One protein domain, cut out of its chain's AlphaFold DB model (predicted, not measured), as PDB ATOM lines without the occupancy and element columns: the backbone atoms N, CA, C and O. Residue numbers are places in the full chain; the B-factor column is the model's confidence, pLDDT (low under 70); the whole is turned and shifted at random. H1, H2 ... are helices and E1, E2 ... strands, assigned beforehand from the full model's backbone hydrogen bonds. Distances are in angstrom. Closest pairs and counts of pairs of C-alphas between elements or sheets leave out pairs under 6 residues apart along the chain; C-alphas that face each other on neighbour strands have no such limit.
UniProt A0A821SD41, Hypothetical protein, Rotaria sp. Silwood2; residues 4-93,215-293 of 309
ATOM      1  N   TYR A   4     225.538 163.568 193.073       73.38
ATOM      2  CA  TYR A   4     226.539 164.632 193.003       73.38
ATOM      3  C   TYR A   4     225.912 166.030 192.890       73.38
ATOM      4  O   TYR A   4     226.237 166.914 193.681       73.38
ATOM      5  N   LEU A   5     224.974 166.227 191.954       75.25
ATOM      6  CA  LEU A   5     224.285 167.513 191.797       75.25
ATOM      7  C   LEU A   5     223.463 167.865 193.041       75.25
ATOM      8  O   LEU A   5     223.455 169.017 193.464       75.25
ATOM      9  N   SER A   6     222.832 166.861 193.659       78.00
ATOM     10  CA  SER A   6     222.048 167.056 194.884       78.00
ATOM     11  C   SER A   6     222.922 167.557 196.034       78.00
ATOM     12  O   SER A   6     222.572 168.512 196.721       78.00
ATOM     13  N   GLN A   7     224.087 166.933 196.219       82.75
ATOM     14  CA  GLN A   7     225.020 167.279 197.285       82.75
ATOM     15  C   GLN A   7     225.655 168.652 197.070       82.75
ATOM     16  O   GLN A   7     225.751 169.430 198.018       82.75
ATOM     17  N   ARG A   8     226.039 168.970 195.828       83.19
ATOM     18  CA  ARG A   8     226.577 170.287 195.472       83.19
ATOM     19  C   ARG A   8     225.575 171.394 195.795       83.19
ATOM     20  O   ARG A   8     225.931 172.342 196.482       83.19
ATOM     21  N   ASN A   9     224.328 171.258 195.342       82.94
ATOM     22  CA  ASN A   9     223.306 172.269 195.597       82.94
ATOM     23  C   ASN A   9     223.019 172.415 197.090       82.94
ATOM     24  O   ASN A   9     222.963 173.533 197.585       82.94
ATOM     25  N   TYR A  10     222.884 171.300 197.816       85.50
ATOM     26  CA  TYR A  10     222.703 171.347 199.264       85.50
ATOM     27  C   TYR A  10     223.803 172.176 199.933       85.50
ATOM     28  O   TYR A  10     223.485 173.099 200.674       85.50
ATOM     29  N   GLN A  11     225.074 171.902 199.618       87.19
ATOM     30  CA  GLN A  11     226.218 172.643 200.161       87.19
ATOM     31  C   GLN A  11     226.141 174.144 199.866       87.19
ATOM     32  O   GLN A  11     226.432 174.941 200.753       87.19
ATOM     33  N   THR A  12     225.705 174.530 198.666       86.19
ATOM     34  CA  THR A  12     225.511 175.941 198.304       86.19
ATOM     35  C   THR A  12     224.464 176.628 199.184       86.19
ATOM     36  O   THR A  12     224.666 177.776 199.560       86.19
ATOM     37  N   PHE A  13     223.381 175.942 199.562       86.94
ATOM     38  CA  PHE A  13     222.299 176.532 200.362       86.94
ATOM     39  C   PHE A  13     222.453 176.364 201.882       86.94
ATOM     40  O   PHE A  13     221.667 176.944 202.633       86.94
ATOM     41  N   VAL A  14     223.460 175.624 202.366       89.75
ATOM     42  CA  VAL A  14     223.720 175.447 203.810       89.75
ATOM     43  C   VAL A  14     223.734 176.776 204.581       89.75
ATOM     44  O   VAL A  14     223.052 176.835 205.605       89.75
ATOM     45  N   PRO A  15     224.414 177.852 204.129       88.56
ATOM     46  CA  PRO A  15     224.433 179.108 204.879       88.56
ATOM     47  C   PRO A  15     223.045 179.751 205.023       88.56
ATOM     48  O   PRO A  15     222.730 180.306 206.073       88.56
ATOM     49  N   LEU A  16     222.184 179.637 204.003       86.56
ATOM     50  CA  LEU A  16     220.796 180.108 204.069       86.56
ATOM     51  C   LEU A  16     219.969 179.277 205.051       86.56
ATOM     52  O   LEU A  16     219.205 179.805 205.853       86.56
ATOM     53  N   PHE A  17     220.118 177.956 204.997       89.62
ATOM     54  CA  PHE A  17     219.401 177.061 205.899       89.62
ATOM     55  C   PHE A  17     219.809 177.278 207.355       89.62
ATOM     56  O   PHE A  17     218.953 177.212 208.237       89.62
ATOM     57  N   ASP A  18     221.087 177.555 207.603       89.81
ATOM     58  CA  ASP A  18     221.603 177.884 208.930       89.81
ATOM     59  C   ASP A  18     221.050 179.221 209.423       89.81
ATOM     60  O   ASP A  18     220.490 179.306 210.516       89.81
ATOM     61  N   SER A  19     221.087 180.253 208.572       86.06
ATOM     62  CA  SER A  19     220.601 181.587 208.928       86.06
ATOM     63  C   SER A  19     219.099 181.613 209.247       86.06
ATOM     64  O   SER A  19     218.667 182.421 210.078       86.06
ATOM     65  N   LEU A  20     218.318 180.714 208.639       85.94
ATOM     66  CA  LEU A  20     216.886 180.513 208.893       85.94
ATOM     67  C   LEU A  20     216.589 179.509 210.026       85.94
ATOM     68  O   LEU A  20     215.424 179.312 210.373       85.94
ATOM     69  N   GLY A  21     217.601 178.851 210.604       87.94
ATOM     70  CA  GLY A  21     217.420 177.832 211.646       87.94
ATOM     71  C   GLY A  21     216.728 176.553 211.150       87.94
ATOM     72  O   GLY A  21     216.006 175.896 211.901       87.94
ATOM     73  N   LEU A  22     216.907 176.211 209.871       88.25
ATOM     74  CA  LEU A  22     216.228 175.106 209.187       88.25
ATOM     75  C   LEU A  22     217.119 173.886 208.924       88.25
ATOM     76  O   LEU A  22     216.600 172.871 208.459       88.25
ATOM     77  N   LEU A  23     218.421 173.941 209.234       87.75
ATOM     78  CA  LEU A  23     219.374 172.863 208.922       87.75
ATOM     79  C   LEU A  23     218.910 171.474 209.372       87.75
ATOM     80  O   LEU A  23     219.028 170.518 208.612       87.75
ATOM     81  N   SER A  24     218.346 171.357 210.577       87.25
ATOM     82  CA  SER A  24     217.884 170.074 211.124       87.25
ATOM     83  C   SER A  24     216.631 169.517 210.444       87.25
ATOM     84  O   SER A  24     216.261 168.375 210.699       87.25
ATOM     85  N   ASN A  25     215.953 170.322 209.624       87.44
ATOM     86  CA  ASN A  25     214.629 170.016 209.082       87.44
ATOM     87  C   ASN A  25     214.631 169.887 207.551       87.44
ATOM     88  O   ASN A  25     213.603 169.533 206.975       87.44
ATOM     89  N   ILE A  26     215.745 170.213 206.889       88.69
ATOM     90  CA  ILE A  26     215.867 170.164 205.433       88.69
ATOM     91  C   ILE A  26     216.544 168.864 205.022       88.69
ATOM     92  O   ILE A  26     217.692 168.592 205.367       88.69
ATOM     93  N   HIS A  27     215.829 168.088 204.211       87.44
ATOM     94  CA  HIS A  27     216.335 166.867 203.600       87.44
ATOM     95  C   HIS A  27     216.432 167.067 202.090       87.44
ATOM     96  O   HIS A  27     215.423 167.063 201.388       87.44
ATOM     97  N   TYR A  28     217.655 167.242 201.591       85.50
ATOM     98  CA  TYR A  28     217.933 167.418 200.167       85.50
ATOM     99  C   TYR A  28     218.481 166.108 199.597       85.50
ATOM    100  O   TYR A  28     219.544 165.644 200.012       85.50
ATOM    101  N   SER A  29     217.749 165.458 198.691       83.31
ATOM    102  CA  SER A  29     218.133 164.129 198.201       83.31
ATOM    103  C   SER A  29     217.498 163.783 196.853       83.31
ATOM    104  O   SER A  29     216.679 164.533 196.328       83.31
ATOM    105  N   THR A  30     217.894 162.647 196.278       84.56
ATOM    106  CA  THR A  30     217.259 162.090 195.078       84.56
ATOM    107  C   THR A  30     215.922 161.424 195.421       84.56
ATOM    108  O   THR A  30     215.687 161.052 196.569       84.56
ATOM    109  N   LEU A  31     215.077 161.192 194.412       79.81
ATOM    110  CA  LEU A  31     213.803 160.478 194.569       79.81
ATOM    111  C   LEU A  31     213.970 159.117 195.260       79.81
ATOM    112  O   LEU A  31     213.307 158.861 196.256       79.81
ATOM    113  N   ASN A  32     214.922 158.288 194.815       82.69
ATOM    114  CA  ASN A  32     215.176 156.981 195.435       82.69
ATOM    115  C   ASN A  32     215.494 157.107 196.929       82.69
ATOM    116  O   ASN A  32     215.024 156.303 197.733       82.69
ATOM    117  N   LYS A  33     216.292 158.116 197.306       86.94
ATOM    118  CA  LYS A  33     216.665 158.320 198.705       86.94
ATOM    119  C   LYS A  33     215.494 158.849 199.531       86.94
ATOM    120  O   LYS A  33     215.343 158.458 200.683       86.94
ATOM    121  N   LEU A  34     214.648 159.687 198.933       87.56
ATOM    122  CA  LEU A  34     213.400 160.135 199.540       87.56
ATOM    123  C   LEU A  34     212.487 158.944 199.862       87.56
ATOM    124  O   LEU A  34     212.010 158.845 200.989       87.56
ATOM    125  N   CYS A  35     212.302 158.013 198.921       87.12
ATOM    126  CA  CYS A  35     211.519 156.790 199.142       87.12
ATOM    127  C   CYS A  35     212.092 155.928 200.249       87.12
ATOM    128  O   CYS A  35     211.360 155.516 201.139       87.12
ATOM    129  N   GLU A  36     213.398 155.664 200.183       89.00
ATOM    130  CA  GLU A  36     214.092 154.862 201.182       89.00
ATOM    131  C   GLU A  36     213.891 155.453 202.580       89.00
ATOM    132  O   GLU A  36     213.564 154.722 203.509       89.00
ATOM    133  N   ASN A  37     214.020 156.774 202.726       89.19
ATOM    134  CA  ASN A  37     213.802 157.440 204.006       89.19
ATOM    135  C   ASN A  37     212.347 157.304 204.480       89.19
ATOM    136  O   ASN A  37     212.136 156.939 205.628       89.19
ATOM    137  N   LEU A  38     211.360 157.538 203.604       88.81
ATOM    138  CA  LEU A  38     209.937 157.431 203.955       88.81
ATOM    139  C   LEU A  38     209.545 156.016 204.383       88.81
ATOM    140  O   LEU A  38     208.865 155.837 205.389       88.81
ATOM    141  N   ILE A  39     209.989 155.007 203.637       88.19
ATOM    142  CA  ILE A  39     209.700 153.600 203.940       88.19
ATOM    143  C   ILE A  39     210.351 153.200 205.266       88.19
ATOM    144  O   ILE A  39     209.750 152.468 206.051       88.19
ATOM    145  N   ASN A  40     211.549 153.721 205.536       89.06
ATOM    146  CA  ASN A  40     212.308 153.408 206.740       89.06
ATOM    147  C   ASN A  40     212.000 154.329 207.936       89.06
ATOM    148  O   ASN A  40     212.659 154.214 208.970       89.06
ATOM    149  N   ASP A  41     210.991 155.208 207.842       84.75
ATOM    150  CA  ASP A  41     210.617 156.157 208.905       84.75
ATOM    151  C   ASP A  41     210.355 155.467 210.258       84.75
ATOM    152  O   ASP A  41     210.626 156.040 211.313       84.75
ATOM    153  N   ASN A  42     209.819 154.240 210.232       81.38
ATOM    154  CA  ASN A  42     209.471 153.463 211.429       81.38
ATOM    155  C   ASN A  42     210.418 152.275 211.673       81.38
ATOM    156  O   ASN A  42     210.086 151.366 212.434       81.38
ATOM    157  N   GLY A  43     211.579 152.269 211.022       85.12
ATOM    158  CA  GLY A  43     212.559 151.192 211.098       85.12
ATOM    159  C   GLY A  43     213.031 150.760 209.718       85.12
ATOM    160  O   GLY A  43     212.276 150.784 208.750       85.12
ATOM    161  N   ASP A  44     214.293 150.350 209.640       90.06
ATOM    162  CA  ASP A  44     214.905 149.866 208.406       90.06
ATOM    163  C   ASP A  44     214.246 148.547 207.969       90.06
ATOM    164  O   ASP A  44     214.436 147.501 208.596       90.06
ATOM    165  N   ILE A  45     213.463 148.597 206.886       90.94
ATOM    166  CA  ILE A  45     212.701 147.447 206.385       90.94
ATOM    167  C   ILE A  45     213.604 146.264 206.030       90.94
ATOM    168  O   ILE A  45     213.228 145.113 206.247       90.94
ATOM    169  N   CYS A  46     214.809 146.535 205.526       91.62
ATOM    170  CA  CYS A  46     215.770 145.504 205.168       91.62
ATOM    171  C   CYS A  46     216.258 144.783 206.430       91.62
ATOM    172  O   CYS A  46     216.232 143.554 206.488       91.62
ATOM    173  N   GLN A  47     216.622 145.533 207.471       90.81
ATOM    174  CA  GLN A  47     217.036 144.940 208.746       90.81
ATOM    175  C   GLN A  47     215.900 144.158 209.408       90.81
ATOM    176  O   GLN A  47     216.126 143.066 209.928       90.81
ATOM    177  N   LEU A  48     214.674 144.687 209.361       90.69
ATOM    178  CA  LEU A  48     213.501 144.027 209.926       90.69
ATOM    179  C   LEU A  48     213.213 142.694 209.223       90.69
ATOM    180  O   LEU A  48     213.029 141.677 209.888       90.69
ATOM    181  N   VAL A  49     213.221 142.660 207.888       91.69
ATOM    182  CA  VAL A  49     213.005 141.412 207.136       91.69
ATOM    183  C   VAL A  49     214.133 140.412 207.393       91.69
ATOM    184  O   VAL A  49     213.860 139.236 207.628       91.69
ATOM    185  N   GLU A  50     215.394 140.856 207.406       91.69
ATOM    186  CA  GLU A  50     216.532 139.974 207.688       91.69
ATOM    187  C   GLU A  50     216.428 139.340 209.082       91.69
ATOM    188  O   GLU A  50     216.630 138.131 209.232       91.69
ATOM    189  N   GLN A  51     216.052 140.125 210.091       89.75
ATOM    190  CA  GLN A  51     215.848 139.649 211.457       89.75
ATOM    191  C   GLN A  51     214.656 138.691 211.566       89.75
ATOM    192  O   GLN A  51     214.791 137.651 212.210       89.75
ATOM    193  N   ILE A  52     213.524 138.987 210.918       91.75
ATOM    194  CA  ILE A  52     212.344 138.104 210.890       91.75
ATOM    195  C   ILE A  52     212.721 136.733 210.319       91.75
ATOM    196  O   ILE A  52     212.408 135.705 210.916       91.75
ATOM    197  N   ILE A  53     213.440 136.711 209.193       91.75
ATOM    198  CA  ILE A  53     213.829 135.461 208.528       91.75
ATOM    199  C   ILE A  53     214.877 134.706 209.349       91.75
ATOM    200  O   ILE A  53     214.813 133.484 209.461       91.75
ATOM    201  N   SER A  54     215.838 135.419 209.938       87.06
ATOM    202  CA  SER A  54     216.952 134.800 210.667       87.06
ATOM    203  C   SER A  54     216.569 134.281 212.050       87.06
ATOM    204  O   SER A  54     217.158 133.307 212.512       87.06
ATOM    205  N   THR A  55     215.625 134.937 212.729       85.75
ATOM    206  CA  THR A  55     215.203 134.579 214.095       85.75
ATOM    207  C   THR A  55     213.902 133.791 214.142       85.75
ATOM    208  O   THR A  55     213.546 133.292 215.207       85.75
ATOM    209  N   ASP A  56     213.193 133.699 213.013       79.81
ATOM    210  CA  ASP A  56     211.861 133.098 212.913       79.81
ATOM    211  C   ASP A  56     210.875 133.675 213.947       79.81
ATOM    212  O   ASP A  56     210.019 132.987 214.504       79.81
ATOM    213  N   SER A  57     211.038 134.965 214.259       75.75
ATOM    214  CA  SER A  57     210.300 135.639 215.320       75.75
ATOM    215  C   SER A  57     209.735 136.975 214.856       75.75
ATOM    216  O   SER A  57     210.339 137.704 214.066       75.75
ATOM    217  N   ASN A  58     208.545 137.301 215.362       73.00
ATOM    218  CA  ASN A  58     207.935 138.600 215.120       73.00
ATOM    219  C   ASN A  58     208.707 139.675 215.885       73.00
ATOM    220  O   ASN A  58     208.767 139.652 217.118       73.00
ATOM    221  N   ILE A  59     209.238 140.648 215.152       72.69
ATOM    222  CA  ILE A  59     209.899 141.805 215.746       72.69
ATOM    223  C   ILE A  59     208.827 142.719 216.327       72.69
ATOM    224  O   ILE A  59     207.896 143.141 215.638       72.69
ATOM    225  N   ARG A  60     208.959 143.041 217.613       67.19
ATOM    226  CA  ARG A  60     208.169 144.106 218.228       67.19
ATOM    227  C   ARG A  60     208.842 145.427 217.900       67.19
ATOM    228  O   ARG A  60     209.888 145.735 218.458       67.19
ATOM    229  N   ILE A  61     208.240 146.193 217.000       66.31
ATOM    230  CA  ILE A  61     208.637 147.580 216.785       66.31
ATOM    231  C   ILE A  61     208.045 148.383 217.943       66.31
ATOM    232  O   ILE A  61     206.825 148.439 218.113       66.31
ATOM    233  N   GLU A  62     208.904 148.958 218.782       62.59
ATOM    234  CA  GLU A  62     208.462 149.941 219.764       62.59
ATOM    235  C   GLU A  62     207.990 151.180 219.001       62.59
ATOM    236  O   GLU A  62     208.778 151.897 218.384       62.59
ATOM    237  N   ASN A  63     206.677 151.415 219.012       57.12
ATOM    238  CA  ASN A  63     206.097 152.626 218.451       57.12
ATOM    239  C   ASN A  63     206.509 153.810 219.326       57.12
ATOM    240  O   ASN A  63     205.793 154.187 220.256       57.12
ATOM    241  N   ASN A  64     207.649 154.420 219.015       56.69
ATOM    242  CA  ASN A  64     207.952 155.745 219.522       56.69
ATOM    243  C   ASN A  64     206.904 156.699 218.947       56.69
ATOM    244  O   ASN A  64     206.899 157.000 217.753       56.69
ATOM    245  N   GLN A  65     205.985 157.147 219.804       51.41
ATOM    246  CA  GLN A  65     205.022 158.201 219.500       51.41
ATOM    247  C   GLN A  65     205.761 159.538 219.375       51.41
ATOM    248  O   GLN A  65     205.614 160.436 220.200       51.41
ATOM    249  N   ASN A  66     206.585 159.674 218.341       58.50
ATOM    250  CA  ASN A  66     207.117 160.965 217.959       58.50
ATOM    251  C   ASN A  66     205.973 161.782 217.362       58.50
ATOM    252  O   ASN A  66     205.233 161.319 216.491       58.50
ATOM    253  N   ILE A  67     205.821 163.009 217.852       60.16
ATOM    254  CA  ILE A  67     204.869 163.979 217.318       60.16
ATOM    255  C   ILE A  67     205.199 164.168 215.832       60.16
ATOM    256  O   ILE A  67     206.249 164.711 215.488       60.16
ATOM    257  N   LYS A  68     204.317 163.692 214.943       70.44
ATOM    258  CA  LYS A  68     204.500 163.825 213.494       70.44
ATOM    259  C   LYS A  68     204.374 165.297 213.108       70.44
ATOM    260  O   LYS A  68     203.276 165.847 213.050       70.44
ATOM    261  N   ARG A  69     205.512 165.939 212.850       80.38
ATOM    262  CA  ARG A  69     205.569 167.261 212.219       80.38
ATOM    263  C   ARG A  69     205.042 167.158 210.785       80.38
ATOM    264  O   ARG A  69     205.320 166.181 210.094       80.38
ATOM    265  N   ALA A  70     204.320 168.184 210.334       86.69
ATOM    266  CA  ALA A  70     203.895 168.298 208.942       86.69
ATOM    267  C   ALA A  70     205.111 168.253 207.999       86.69
ATOM    268  O   ALA A  70     206.043 169.048 208.151       86.69
ATOM    269  N   LYS A  71     205.093 167.331 207.032       90.06
ATOM    270  CA  LYS A  71     206.122 167.214 205.994       90.06
ATOM    271  C   LYS A  71     205.719 168.023 204.763       90.06
ATOM    272  O   LYS A  71     204.565 167.965 204.333       90.06
ATOM    273  N   ILE A  72     206.678 168.756 204.205       91.06
ATOM    274  CA  ILE A  72     206.517 169.557 202.989       91.06
ATOM    275  C   ILE A  72     207.453 168.985 201.928       91.06
ATOM    276  O   ILE A  72     208.640 168.811 202.191       91.06
ATOM    277  N   LEU A  73     206.911 168.695 200.750       91.56
ATOM    278  CA  LEU A  73     207.669 168.263 199.585       91.56
ATOM    279  C   LEU A  73     207.946 169.474 198.700       91.56
ATOM    280  O   LEU A  73     207.010 170.074 198.174       91.56
ATOM    281  N   LEU A  74     209.223 169.828 198.560       90.31
ATOM    282  CA  LEU A  74     209.692 170.829 197.604       90.31
ATOM    283  C   LEU A  74     210.304 170.107 196.406       90.31
ATOM    284  O   LEU A  74     211.245 169.333 196.586       90.31
ATOM    285  N   ILE A  75     209.766 170.332 195.209       86.38
ATOM    286  CA  ILE A  75     210.217 169.660 193.984       86.38
ATOM    287  C   ILE A  75     210.639 170.671 192.928       86.38
ATOM    288  O   ILE A  75     209.906 171.601 192.595       86.38
ATOM    289  N   ASP A  76     211.819 170.422 192.378       83.00
ATOM    290  CA  ASP A  76     212.270 171.015 191.128       83.00
ATOM    291  C   ASP A  76     211.766 170.160 189.955       83.00
ATOM    292  O   ASP A  76     211.864 168.932 190.006       83.00
ATOM    293  N   GLU A  77     211.198 170.808 188.943       84.44
ATOM    294  CA  GLU A  77     210.515 170.213 187.786       84.44
ATOM    295  C   GLU A  77     209.382 169.229 188.146       84.44
ATOM    296  O   GLU A  77     209.526 168.010 188.143       84.44
ATOM    297  N   VAL A  78     208.194 169.771 188.442       84.31
ATOM    298  CA  VAL A  78     206.965 169.008 188.765       84.31
ATOM    299  C   VAL A  78     206.576 167.973 187.694       84.31
ATOM    300  O   VAL A  78     205.947 166.964 188.021       84.31
ATOM    301  N   ASP A  79     206.947 168.175 186.430       82.31
ATOM    302  CA  ASP A  79     206.701 167.208 185.352       82.31
ATOM    303  C   ASP A  79     207.491 165.896 185.512       82.31
ATOM    304  O   ASP A  79     207.127 164.886 184.903       82.31
ATOM    305  N   ILE A  80     208.482 165.844 186.413       84.06
ATOM    306  CA  ILE A  80     209.175 164.607 186.789       84.06
ATOM    307  C   ILE A  80     208.211 163.521 187.265       84.06
ATOM    308  O   ILE A  80     208.486 162.337 187.058       84.06
ATOM    309  N   PHE A  81     207.059 163.902 187.829       86.25
ATOM    310  CA  PHE A  81     206.002 162.974 188.227       86.25
ATOM    311  C   PHE A  81     205.420 162.162 187.072       86.25
ATOM    312  O   PHE A  81     204.827 161.114 187.315       86.25
ATOM    313  N   PHE A  82     205.588 162.620 185.834       86.31
ATOM    314  CA  PHE A  82     205.122 161.939 184.628       86.31
ATOM    315  C   PHE A  82     206.261 161.313 183.825       86.31
ATOM    316  O   PHE A  82     206.021 160.675 182.804       86.31
ATOM    317  N   SER A  83     207.505 161.451 184.291       85.81
ATOM    318  CA  SER A  83     208.627 160.738 183.691       85.81
ATOM    319  C   SER A  83     208.467 159.228 183.883       85.81
ATOM    320  O   SER A  83     208.010 158.771 184.932       85.81
ATOM    321  N   GLU A  84     208.900 158.436 182.901       83.31
ATOM    322  CA  GLU A  84     208.901 156.966 182.984       83.31
ATOM    323  C   GLU A  84     209.650 156.468 184.233       83.31
ATOM    324  O   GLU A  84     209.205 155.556 184.928       83.31
ATOM    325  N   ASN A  85     210.742 157.156 184.579       81.19
ATOM    326  CA  ASN A  85     211.567 156.858 185.748       81.19
ATOM    327  C   ASN A  85     210.856 157.075 187.090       81.19
ATOM    328  O   ASN A  85     211.345 156.564 188.097       81.19
ATOM    329  N   PHE A  86     209.753 157.825 187.115       86.50
ATOM    330  CA  PHE A  86     208.930 158.032 188.299       86.50
ATOM    331  C   PHE A  86     207.616 157.258 188.185       86.50
ATOM    332  O   PHE A  86     207.367 156.352 188.971       86.50
ATOM    333  N   TYR A  87     206.784 157.577 187.193       86.06
ATOM    334  CA  TYR A  87     205.394 157.125 187.145       86.06
ATOM    335  C   TYR A  87     205.262 155.609 186.968       86.06
ATOM    336  O   TYR A  87     204.358 154.985 187.519       86.06
ATOM    337  N   SER A  88     206.173 155.013 186.199       85.75
ATOM    338  CA  SER A  88     206.158 153.583 185.875       85.75
ATOM    339  C   SER A  88     207.117 152.765 186.730       85.75
ATOM    340  O   SER A  88     207.249 151.560 186.515       85.75
ATOM    341  N   ASN A  89     207.803 153.399 187.679       88.44
ATOM    342  CA  ASN A  89     208.914 152.783 188.377       88.44
ATOM    343  C   ASN A  89     208.609 152.563 189.862       88.44
ATOM    344  O   ASN A  89     207.751 153.206 190.472       88.44
ATOM    345  N   ILE A  90     209.327 151.603 190.430       90.75
ATOM    346  CA  ILE A  90     209.157 151.138 191.797       90.75
ATOM    347  C   ILE A  90     210.499 151.148 192.519       90.75
ATOM    348  O   ILE A  90     211.557 150.890 191.944       90.75
ATOM    349  N   TYR A  91     210.440 151.387 193.818       89.38
ATOM    350  CA  TYR A  91     211.523 151.096 194.732       89.38
ATOM    351  C   TYR A  91     211.355 149.688 195.300       89.38
ATOM    352  O   TYR A  91     210.338 149.372 195.914       89.38
ATOM    353  N   THR A  92     212.368 148.846 195.116       91.12
ATOM    354  CA  THR A  92     212.381 147.466 195.617       91.12
ATOM    355  C   THR A  92     213.543 147.293 196.597       91.12
ATOM    356  O   THR A  92     214.641 146.893 196.188       91.12
ATOM    357  N   PRO A  93     213.346 147.599 197.894       91.62
ATOM    358  CA  PRO A  93     214.367 147.351 198.900       91.62
ATOM    359  C   PRO A  93     214.678 145.858 198.940       91.62
ATOM    360  O   PRO A  93     213.792 145.009 198.816       91.62
ATOM    361  N   TYR A 215     206.725 154.788 193.189       90.00
ATOM    362  CA  TYR A 215     207.124 156.188 193.351       90.00
ATOM    363  C   TYR A 215     205.934 157.150 193.287       90.00
ATOM    364  O   TYR A 215     205.948 158.187 193.944       90.00
ATOM    365  N   VAL A 216     204.858 156.765 192.598       90.19
ATOM    366  CA  VAL A 216     203.594 157.517 192.548       90.19
ATOM    367  C   VAL A 216     202.962 157.684 193.933       90.19
ATOM    368  O   VAL A 216     202.185 158.613 194.138       90.19
ATOM    369  N   GLU A 217     203.303 156.830 194.902       90.19
ATOM    370  CA  GLU A 217     202.765 156.927 196.260       90.19
ATOM    371  C   GLU A 217     203.492 157.958 197.133       90.19
ATOM    372  O   GLU A 217     202.891 158.499 198.060       90.19
ATOM    373  N   ILE A 218     204.747 158.297 196.804       87.75
ATOM    374  CA  ILE A 218     205.578 159.235 197.579       87.75
ATOM    375  C   ILE A 218     204.847 160.541 197.899       87.75
ATOM    376  O   ILE A 218     204.880 160.950 199.060       87.75
ATOM    377  N   PRO A 219     204.208 161.239 196.934       89.06
ATOM    378  CA  PRO A 219     203.663 162.563 197.203       89.06
ATOM    379  C   PRO A 219     202.533 162.541 198.240       89.06
ATOM    380  O   PRO A 219     202.302 163.553 198.898       89.06
ATOM    381  N   PHE A 220     201.859 161.402 198.439       90.25
ATOM    382  CA  PHE A 220     200.777 161.279 199.421       90.25
ATOM    383  C   PHE A 220     201.262 161.277 200.875       90.25
ATOM    384  O   PHE A 220     200.469 161.572 201.769       90.25
ATOM    385  N   GLU A 221     202.550 161.015 201.119       90.06
ATOM    386  CA  GLU A 221     203.160 161.072 202.456       90.06
ATOM    387  C   GLU A 221     203.435 162.509 202.935       90.06
ATOM    388  O   GLU A 221     203.840 162.738 204.080       90.06
ATOM    389  N   PHE A 222     203.216 163.503 202.069       90.56
ATOM    390  CA  PHE A 222     203.457 164.910 202.364       90.56
ATOM    391  C   PHE A 222     202.150 165.674 202.513       90.56
ATOM    392  O   PHE A 222     201.207 165.527 201.739       90.56
ATOM    393  N   GLN A 223     202.106 166.549 203.516       90.88
ATOM    394  CA  GLN A 223     200.929 167.374 203.775       90.88
ATOM    395  C   GLN A 223     200.805 168.511 202.759       90.88
ATOM    396  O   GLN A 223     199.695 168.911 202.403       90.88
ATOM    397  N   TYR A 224     201.944 169.030 202.306       90.81
ATOM    398  CA  TYR A 224     202.018 170.096 201.317       90.81
ATOM    399  C   TYR A 224     203.042 169.732 200.252       90.81
ATOM    400  O   TYR A 224     204.133 169.264 200.576       90.81
ATOM    401  N   ILE A 225     202.692 169.986 198.994       91.12
ATOM    402  CA  ILE A 225     203.586 169.838 197.849       91.12
ATOM    403  C   ILE A 225     203.694 171.204 197.189       91.12
ATOM    404  O   ILE A 225     202.684 171.826 196.858       91.12
ATOM    405  N   ILE A 226     204.923 171.670 197.026       90.19
ATOM    406  CA  ILE A 226     205.253 172.902 196.327       90.19
ATOM    407  C   ILE A 226     206.311 172.529 195.301       90.19
ATOM    408  O   ILE A 226     207.251 171.794 195.603       90.19
ATOM    409  N   GLY A 227     206.172 173.029 194.085       87.50
ATOM    410  CA  GLY A 227     207.197 172.807 193.090       87.50
ATOM    411  C   GLY A 227     207.183 173.844 191.997       87.50
ATOM    412  O   GLY A 227     206.233 174.616 191.849       87.50
ATOM    413  N   VAL A 228     208.275 173.845 191.253       86.38
ATOM    414  CA  VAL A 228     208.501 174.722 190.112       86.38
ATOM    415  C   VAL A 228     208.629 173.871 188.868       86.38
ATOM    416  O   VAL A 228     209.084 172.736 188.934       86.38
ATOM    417  N   THR A 229     208.174 174.382 187.733       84.31
ATOM    418  CA  THR A 229     208.436 173.731 186.452       84.31
ATOM    419  C   THR A 229     208.260 174.715 185.311       84.31
ATOM    420  O   THR A 229     207.411 175.615 185.361       84.31
ATOM    421  N   SER A 230     209.054 174.526 184.265       80.19
ATOM    422  CA  SER A 230     208.943 175.286 183.023       80.19
ATOM    423  C   SER A 230     207.861 174.736 182.079       80.19
ATOM    424  O   SER A 230     207.383 175.450 181.192       80.19
ATOM    425  N   THR A 231     207.409 173.496 182.286       77.94
ATOM    426  CA  THR A 231     206.621 172.732 181.306       77.94
ATOM    427  C   THR A 231     205.147 172.568 181.676       77.94
ATOM    428  O   THR A 231     204.384 171.999 180.896       77.94
ATOM    429  N   LEU A 232     204.678 173.152 182.788       74.44
ATOM    430  CA  LEU A 232     203.288 172.990 183.257       74.44
ATOM    431  C   LEU A 232     202.226 173.322 182.192       74.44
ATOM    432  O   LEU A 232     201.150 172.728 182.159       74.44
ATOM    433  N   LYS A 233     202.516 174.286 181.307       73.62
ATOM    434  CA  LYS A 233     201.606 174.690 180.218       73.62
ATOM    435  C   LYS A 233     201.443 173.618 179.141       73.62
ATOM    436  O   LYS A 233     200.434 173.635 178.441       73.62
ATOM    437  N   ILE A 234     202.418 172.729 179.009       79.12
ATOM    438  CA  ILE A 234     202.496 171.702 177.969       79.12
ATOM    439  C   ILE A 234     201.811 170.407 178.436       79.12
ATOM    440  O   ILE A 234     201.445 169.588 177.600       79.12
ATOM    441  N   LEU A 235     201.543 170.269 179.744       80.19
ATOM    442  CA  LEU A 235     200.809 169.128 180.283       80.19
ATOM    443  C   LEU A 235     199.441 168.974 179.616       80.19
ATOM    444  O   LEU A 235     198.675 169.945 179.499       80.19
ATOM    445  N   ASN A 236     199.128 167.741 179.231       86.25
ATOM    446  CA  ASN A 236     197.837 167.378 178.667       86.25
ATOM    447  C   ASN A 236     196.735 167.381 179.749       86.25
ATOM    448  O   ASN A 236     196.999 167.516 180.945       86.25
ATOM    449  N   ASN A 237     195.471 167.255 179.335       88.81
ATOM    450  CA  ASN A 237     194.342 167.333 180.269       88.81
ATOM    451  C   ASN A 237     194.398 166.251 181.364       88.81
ATOM    452  O   ASN A 237     194.083 166.552 182.512       88.81
ATOM    453  N   PHE A 238     194.850 165.036 181.041       88.00
ATOM    454  CA  PHE A 238     194.957 163.942 182.010       88.00
ATOM    455  C   PHE A 238     196.047 164.204 183.055       88.00
ATOM    456  O   PHE A 238     195.810 164.054 184.250       88.00
ATOM    457  N   GLU A 239     197.226 164.655 182.629       87.75
ATOM    458  CA  GLU A 239     198.328 165.013 183.533       87.75
ATOM    459  C   GLU A 239     197.915 166.143 184.484       87.75
ATOM    460  O   GLU A 239     198.160 166.078 185.689       87.75
ATOM    461  N   ARG A 240     197.204 167.156 183.971       86.44
ATOM    462  CA  ARG A 240     196.668 168.249 184.796       86.44
ATOM    463  C   ARG A 240     195.664 167.757 185.830       86.44
ATOM    464  O   ARG A 240     195.722 168.198 186.978       86.44
ATOM    465  N   GLU A 241     194.768 166.849 185.449       89.75
ATOM    466  CA  GLU A 241     193.819 166.245 186.386       89.75
ATOM    467  C   GLU A 241     194.541 165.471 187.493       89.75
ATOM    468  O   GLU A 241     194.165 165.597 188.659       89.75
ATOM    469  N   ILE A 242     195.610 164.739 187.171       89.38
ATOM    470  CA  ILE A 242     196.429 164.043 188.171       89.38
ATOM    471  C   ILE A 242     197.070 165.051 189.139       89.38
ATOM    472  O   ILE A 242     196.897 164.925 190.353       89.38
ATOM    473  N   ILE A 243     197.739 166.093 188.636       88.88
ATOM    474  CA  ILE A 243     198.352 167.134 189.484       88.88
ATOM    475  C   ILE A 243     197.316 167.772 190.428       88.88
ATOM    476  O   ILE A 243     197.553 167.890 191.634       88.88
ATOM    477  N   GLN A 244     196.150 168.161 189.906       88.50
ATOM    478  CA  GLN A 244     195.156 168.936 190.657       88.50
ATOM    479  C   GLN A 244     194.295 168.093 191.600       88.50
ATOM    480  O   GLN A 244     193.996 168.526 192.719       88.50
ATOM    481  N   ASN A 245     193.868 166.912 191.153       89.25
ATOM    482  CA  ASN A 245     192.894 166.094 191.871       89.25
ATOM    483  C   ASN A 245     193.572 165.018 192.711       89.25
ATOM    484  O   ASN A 245     193.175 164.820 193.861       89.25
ATOM    485  N   LEU A 246     194.596 164.357 192.161       89.38
ATOM    486  CA  LEU A 246     195.296 163.277 192.846       89.38
ATOM    487  C   LEU A 246     196.339 163.844 193.817       89.38
ATOM    488  O   LEU A 246     196.208 163.662 195.026       89.38
ATOM    489  N   TYR A 247     197.311 164.612 193.317       89.31
ATOM    490  CA  TYR A 247     198.357 165.217 194.156       89.31
ATOM    491  C   TYR A 247     197.927 166.512 194.855       89.31
ATOM    492  O   TYR A 247     198.661 167.045 195.681       89.31
ATOM    493  N   LYS A 248     196.715 167.011 194.580       90.00
ATOM    494  CA  LYS A 248     196.120 168.186 195.244       90.00
ATOM    495  C   LYS A 248     196.929 169.481 195.074       90.00
ATOM    496  O   LYS A 248     196.770 170.416 195.862       90.00
ATOM    497  N   ILE A 249     197.724 169.586 194.011       89.12
ATOM    498  CA  ILE A 249     198.443 170.806 193.634       89.12
ATOM    499  C   ILE A 249     197.477 171.687 192.830       89.12
ATOM    500  O   ILE A 249     197.346 171.577 191.613       89.12
ATOM    501  N   ARG A 250     196.718 172.524 193.542       86.81
ATOM    502  CA  ARG A 250     195.608 173.308 192.963       86.81
ATOM    503  C   ARG A 250     195.985 174.734 192.591       86.81
ATOM    504  O   ARG A 250     195.383 175.314 191.692       86.81
ATOM    505  N   TYR A 251     196.941 175.307 193.312       86.50
ATOM    506  CA  TYR A 251     197.363 176.684 193.110       86.50
ATOM    507  C   TYR A 251     198.516 176.704 192.121       86.50
ATOM    508  O   TYR A 251     199.568 176.122 192.368       86.50
ATOM    509  N   ILE A 252     198.281 177.356 190.987       81.69
ATOM    510  CA  ILE A 252     199.246 177.477 189.906       81.69
ATOM    511  C   ILE A 252     199.505 178.961 189.697       81.69
ATOM    512  O   ILE A 252     198.589 179.713 189.361       81.69
ATOM    513  N   THR A 253     200.760 179.359 189.862       80.88
ATOM    514  CA  THR A 253     201.223 180.713 189.562       80.88
ATOM    515  C   THR A 253     202.137 180.651 188.350       80.88
ATOM    516  O   THR A 253     203.033 179.813 188.282       80.88
ATOM    517  N   PHE A 254     201.913 181.538 187.384       74.81
ATOM    518  CA  PHE A 254     202.791 181.671 186.228       74.81
ATOM    519  C   PHE A 254     203.705 182.868 186.427       74.81
ATOM    520  O   PHE A 254     203.241 184.006 186.436       74.81
ATOM    521  N   ILE A 255     205.001 182.599 186.539       72.19
ATOM    522  CA  ILE A 255     206.018 183.644 186.493       72.19
ATOM    523  C   ILE A 255     206.264 183.956 185.008       72.19
ATOM    524  O   ILE A 255     206.575 183.042 184.235       72.19
ATOM    525  N   PRO A 256     206.031 185.198 184.548       63.72
ATOM    526  CA  PRO A 256     206.284 185.565 183.162       63.72
ATOM    527  C   PRO A 256     207.777 185.442 182.848       63.72
ATOM    528  O   PRO A 256     208.626 185.733 183.686       63.72
ATOM    529  N   SER A 257     208.100 185.042 181.616       63.09
ATOM    530  CA  SER A 257     209.487 185.062 181.154       63.09
ATOM    531  C   SER A 257     210.007 186.498 181.176       63.09
ATOM    532  O   SER A 257     209.388 187.392 180.589       63.09
ATOM    533  N   VAL A 258     211.171 186.690 181.794       62.88
ATOM    534  CA  VAL A 258     211.896 187.971 181.826       62.88
ATOM    535  C   VAL A 258     212.281 188.451 180.418       62.88
ATOM    536  O   VAL A 258     212.556 189.627 180.217       62.88
ATOM    537  N   PHE A 259     212.258 187.554 179.425       56.94
ATOM    538  CA  PHE A 259     212.732 187.820 178.068       56.94
ATOM    539  C   PHE A 259     211.657 188.328 177.090       56.94
ATOM    540  O   PHE A 259     212.019 188.808 176.019       56.94
ATOM    541  N   PHE A 260     210.355 188.227 177.407       48.28
ATOM    542  CA  PHE A 260     209.291 188.405 176.393       48.28
ATOM    543  C   PHE A 260     208.162 189.391 176.726       48.28
ATOM    544  O   PHE A 260     207.340 189.659 175.853       48.28
ATOM    545  N   ASN A 261     208.112 189.973 177.928       43.97
ATOM    546  CA  ASN A 261     207.096 190.974 178.275       43.97
ATOM    547  C   ASN A 261     207.724 192.329 178.609       43.97
ATOM    548  O   ASN A 261     208.852 192.395 179.077       43.97
ATOM    549  N   ASN A 262     206.942 193.405 178.441       50.38
ATOM    550  CA  ASN A 262     207.244 194.794 178.828       50.38
ATOM    551  C   ASN A 262     207.461 195.006 180.350       50.38
ATOM    552  O   ASN A 262     207.215 196.097 180.864       50.38
ATOM    553  N   LEU A 263     207.905 193.985 181.086       50.22
ATOM    554  CA  LEU A 263     208.617 194.185 182.338       50.22
ATOM    555  C   LEU A 263     209.935 194.844 181.943       50.22
ATOM    556  O   LEU A 263     210.835 194.203 181.404       50.22
ATOM    557  N   LYS A 264     210.018 196.164 182.117       52.00
ATOM    558  CA  LYS A 264     211.314 196.831 182.056       52.00
ATOM    559  C   LYS A 264     212.098 196.281 183.230       52.00
ATOM    560  O   LYS A 264     211.837 196.692 184.347       52.00
ATOM    561  N   PHE A 265     213.001 195.349 182.958       51.09
ATOM    562  CA  PHE A 265     214.022 194.954 183.906       51.09
ATOM    563  C   PHE A 265     214.795 196.214 184.293       51.09
ATOM    564  O   PHE A 265     215.529 196.795 183.484       51.09
ATOM    565  N   LEU A 266     214.532 196.710 185.492       60.16
ATOM    566  CA  LEU A 266     215.185 197.884 186.025       60.16
ATOM    567  C   LEU A 266     216.405 197.367 186.762       60.16
ATOM    568  O   LEU A 266     216.317 196.975 187.913       60.16
ATOM    569  N   ILE A 267     217.562 197.402 186.098       56.62
ATOM    570  CA  ILE A 267     218.855 196.973 186.665       56.62
ATOM    571  C   ILE A 267     219.081 197.519 188.087       56.62
ATOM    572  O   ILE A 267     219.735 196.873 188.891       56.62
ATOM    573  N   LYS A 268     218.548 198.707 188.400       61.78
ATOM    574  CA  LYS A 268     218.664 199.332 189.723       61.78
ATOM    575  C   LYS A 268     217.742 198.761 190.800       61.78
ATOM    576  O   LYS A 268     218.104 198.852 191.964       61.78
ATOM    577  N   ASP A 269     216.578 198.252 190.419       63.78
ATOM    578  CA  ASP A 269     215.530 197.846 191.360       63.78
ATOM    579  C   ASP A 269     215.418 196.309 191.433       63.78
ATOM    580  O   ASP A 269     215.133 195.760 192.497       63.78
ATOM    581  N   ASP A 270     215.738 195.619 190.330       56.28
ATOM    582  CA  ASP A 270     215.573 194.172 190.149       56.28
ATOM    583  C   ASP A 270     216.891 193.375 190.261       56.28
ATOM    584  O   ASP A 270     216.851 192.149 190.362       56.28
ATOM    585  N   ILE A 271     218.065 194.029 190.224       61.56
ATOM    586  CA  ILE A 271     219.370 193.370 190.428       61.56
ATOM    587  C   ILE A 271     220.020 193.886 191.697       61.56
ATOM    588  O   ILE A 271     220.309 195.073 191.836       61.56
ATOM    589  N   TRP A 272     220.344 192.945 192.571       65.00
ATOM    590  CA  TRP A 272     221.074 193.191 193.799       65.00
ATOM    591  C   TRP A 272     222.442 192.539 193.646       65.00
ATOM    592  O   TRP A 272     222.557 191.319 193.547       65.00
ATOM    593  N   ILE A 273     223.479 193.368 193.517       69.69
ATOM    594  CA  ILE A 273     224.863 192.900 193.469       69.69
ATOM    595  C   ILE A 273     225.382 192.961 194.893       69.69
ATOM    596  O   ILE A 273     225.663 194.042 195.403       69.69
ATOM    597  N   GLU A 274     225.509 191.796 195.507       74.50
ATOM    598  CA  GLU A 274     225.996 191.663 196.870       74.50
ATOM    599  C   GLU A 274     227.306 190.890 196.892       74.50
ATOM    600  O   GLU A 274     227.594 190.074 196.009       74.50
ATOM    601  N   ASN A 275     228.114 191.152 197.916       77.62
ATOM    602  CA  ASN A 275     229.297 190.340 198.152       77.62
ATOM    603  C   ASN A 275     228.866 188.911 198.486       77.62
ATOM    604  O   ASN A 275     227.863 188.696 199.163       77.62
ATOM    605  N   GLU A 276     229.677 187.932 198.094       71.88
ATOM    606  CA  GLU A 276     229.410 186.510 198.353       71.88
ATOM    607  C   GLU A 276     229.139 186.220 199.845       71.88
ATOM    608  O   GLU A 276     228.291 185.398 200.180       71.88
ATOM    609  N   ASN A 277     229.794 186.966 200.743       76.50
ATOM    610  CA  ASN A 277     229.618 186.847 202.193       76.50
ATOM    611  C   ASN A 277     228.284 187.416 202.710       76.50
ATOM    612  O   ASN A 277     227.780 186.950 203.730       76.50
ATOM    613  N   ASP A 278     227.723 188.411 202.022       77.00
ATOM    614  CA  ASP A 278     226.516 189.136 202.440       77.00
ATOM    615  C   ASP A 278     225.258 188.622 201.716       77.00
ATOM    616  O   ASP A 278     224.137 188.819 202.184       77.00
ATOM    617  N   TYR A 279     225.440 187.884 200.617       77.94
ATOM    618  CA  TYR A 279     224.391 187.359 199.743       77.94
ATOM    619  C   TYR A 279     223.223 186.696 200.497       77.94
ATOM    620  O   TYR A 279     222.074 187.124 200.385       77.94
ATOM    621  N   PHE A 280     223.499 185.694 201.341       80.06
ATOM    622  CA  PHE A 280     222.446 184.992 202.087       80.06
ATOM    623  C   PHE A 280     221.869 185.793 203.261       80.06
ATOM    624  O   PHE A 280     220.765 185.496 203.720       80.06
ATOM    625  N   ILE A 281     222.586 186.811 203.745       79.88
ATOM    626  CA  ILE A 281     222.081 187.731 204.771       79.88
ATOM    627  C   ILE A 281     221.011 188.630 204.151       79.88
ATOM    628  O   ILE A 281     219.939 188.793 204.731       79.88
ATOM    629  N   VAL A 282     221.279 189.159 202.956       79.38
ATOM    630  CA  VAL A 282     220.341 190.003 202.208       79.38
ATOM    631  C   VAL A 282     219.096 189.208 201.815       79.38
ATOM    632  O   VAL A 282     217.985 189.650 202.102       79.38
ATOM    633  N   ILE A 283     219.252 187.986 201.291       78.88
ATOM    634  CA  ILE A 283     218.115 187.090 200.998       78.88
ATOM    635  C   ILE A 283     217.259 186.846 202.244       78.88
ATOM    636  O   ILE A 283     216.034 186.953 202.197       78.88
ATOM    637  N   LYS A 284     217.883 186.554 203.391       79.38
ATOM    638  CA  LYS A 284     217.150 186.356 204.646       79.38
ATOM    639  C   LYS A 284     216.326 187.590 205.021       79.38
ATOM    640  O   LYS A 284     215.160 187.439 205.377       79.38
ATOM    641  N   GLN A 285     216.906 188.787 204.935       80.75
ATOM    642  CA  GLN A 285     216.194 190.033 205.238       80.75
ATOM    643  C   GLN A 285     214.971 190.218 204.335       80.75
ATOM    644  O   GLN A 285     213.913 190.616 204.818       80.75
ATOM    645  N   TYR A 286     215.087 189.864 203.054       76.94
ATOM    646  CA  TYR A 286     213.969 189.874 202.113       76.94
ATOM    647  C   TYR A 286     212.871 188.886 202.478       76.94
ATOM    648  O   TYR A 286     211.702 189.262 202.549       76.94
ATOM    649  N   ILE A 287     213.245 187.638 202.765       77.75
ATOM    650  CA  ILE A 287     212.297 186.608 203.193       77.75
ATOM    651  C   ILE A 287     211.555 187.066 204.456       77.75
ATOM    652  O   ILE A 287     210.338 186.913 204.539       77.75
ATOM    653  N   GLU A 288     212.256 187.648 205.430       77.50
ATOM    654  CA  GLU A 288     211.657 188.161 206.668       77.50
ATOM    655  C   GLU A 288     210.716 189.351 206.413       77.50
ATOM    656  O   GLU A 288     209.621 189.403 206.986       77.50
ATOM    657  N   LEU A 289     211.106 190.275 205.527       76.00
ATOM    658  CA  LEU A 289     210.288 191.419 205.124       76.00
ATOM    659  C   LEU A 289     208.990 190.958 204.443       76.00
ATOM    660  O   LEU A 289     207.904 191.375 204.846       76.00
ATOM    661  N   ASP A 290     209.070 190.049 203.474       67.75
ATOM    662  CA  ASP A 290     207.909 189.588 202.704       67.75
ATOM    663  C   ASP A 290     207.017 188.613 203.483       67.75
ATOM    664  O   ASP A 290     205.784 188.653 203.364       67.75
ATOM    665  N   ALA A 291     207.601 187.778 204.349       63.06
ATOM    666  CA  ALA A 291     206.840 186.920 205.254       63.06
ATOM    667  C   ALA A 291     205.955 187.744 206.204       63.06
ATOM    668  O   ALA A 291     204.838 187.325 206.527       63.06
ATOM    669  N   SER A 292     206.398 188.947 206.596       58.94
ATOM    670  CA  SER A 292     205.599 189.879 207.404       58.94
ATOM    671  C   SER A 292     204.341 190.390 206.677       58.94
ATOM    672  O   SER A 292     203.358 190.763 207.322       58.94
ATOM    673  N   ILE A 293     204.323 190.305 205.342       54.34
ATOM    674  CA  ILE A 293     203.226 190.726 204.457       54.34
ATOM    675  C   ILE A 293     202.325 189.527 204.055       54.34
ATOM    676  O   ILE A 293     201.281 189.711 203.433       54.34
TER     677      ILE A 293
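Overview. This is residues 4 to 93 and 215 to 293 of the 309 residues of the protein "Hypothetical protein" of Rotaria sp. Silwood2 (UniProt A0A821SD41). Two short parallel strands, E1 and E2, lie side by side in the middle of a loose, elongated model, with the short helices H4 and H6 near them. Toward one end reach H2 and H3, whose tip at residues 52 to 57 sticks out before the chain folds back to E1; toward the other end, residues 258 to 271, with H8, stand free before H9 meets H1. The printed part has 169 residues with nine named helices and two named strands, in the order H1 H2 H3 E1 H4 H5 H6 E2 H7 H8 H9, and its class is mostly helix. The radius of gyration of the C-alphas is 20.7 A, and they span 70 by 43 by 32 A.

Along the chain. H1, residues 4 to 19, begins with C-alpha 4 at (226.539, 164.632, 193.003) and is 24.0 A long, with a kink of 44 degrees near residue 13. H2 is residues 31 to 42, 18.8 A, and H3 residues 45 to 55, 15.2 A. E1 is residues 72 to 76, 13.3 A, from C-alpha 72 at (206.517, 169.557, 202.989). H4 is residues 78 to 82, 8.4 A, and H5 residues 84 to 87, 5.4 A. H6 is residues 215 to 221, 11.1 A, and E2 residues 224 to 228, 13.7 A. H7 is residues 237 to 246, 13.2 A, and H8 residues 267 to 270, 5.5 A. H9, residues 279 to 291, is 18.4 A long and ends with C-alpha 291 at (206.840, 186.920, 205.254).

Arrangement. E1 and E2 are parallel at 15 degrees, with N 73 and O 224 within hydrogen-bond range at 2.8 A and N 226 and O 73 at 2.9 A. The closest C-alphas of H4 and E2, Val 78 and Gly 227, are 5.8 A apart. H4 and H7 are close but not clearly touching, Phe 82 to Glu 239 at 7.5 A between closest C-alphas. H6 touches H5, closest C-alphas Phe 86 and Tyr 215 at 5.7 A. H2 touches H6 with residues 35 to 38 alone, closest C-alphas Cys 35 and Ile 218 at 6.6 A, at a steep tilt of 50 degrees, the same way. H2 and H3 are close but not clearly touching, closest C-alphas Ile 39 and Ile 45 at 7.3 A. H1 touches H9 with residues 15 to 19 alone, closest C-alphas Leu 16 and Phe 280 at 5.5 A, at a steep tilt of 66 degrees. H8 and H9 are apart. Every O i to N i+4 pair is within hydrogen-bond range in H3, H7 and H9; H1 has 10 of 12, H2 7 of 8, H4 0 of 1 but 2 of 2 O i to N i+3, H6 0 of 3 but 3 of 4, and H5 and H8 are too short for such a pair.

Size, cuts and confidence. The two C-alphas farthest apart, Asp 56 and Lys 264, are 70.8 A apart. Residues 94 to 214 are not printed, and C-alphas 93 and 215 are 12.7 A apart across the cut. The links H1 to H2, H3 to E1 and H7 to H8 are long. Mean pLDDT of the printed part is 80.4, with residues 60 to 67, 256 to 273 and 290 to 293 under 70.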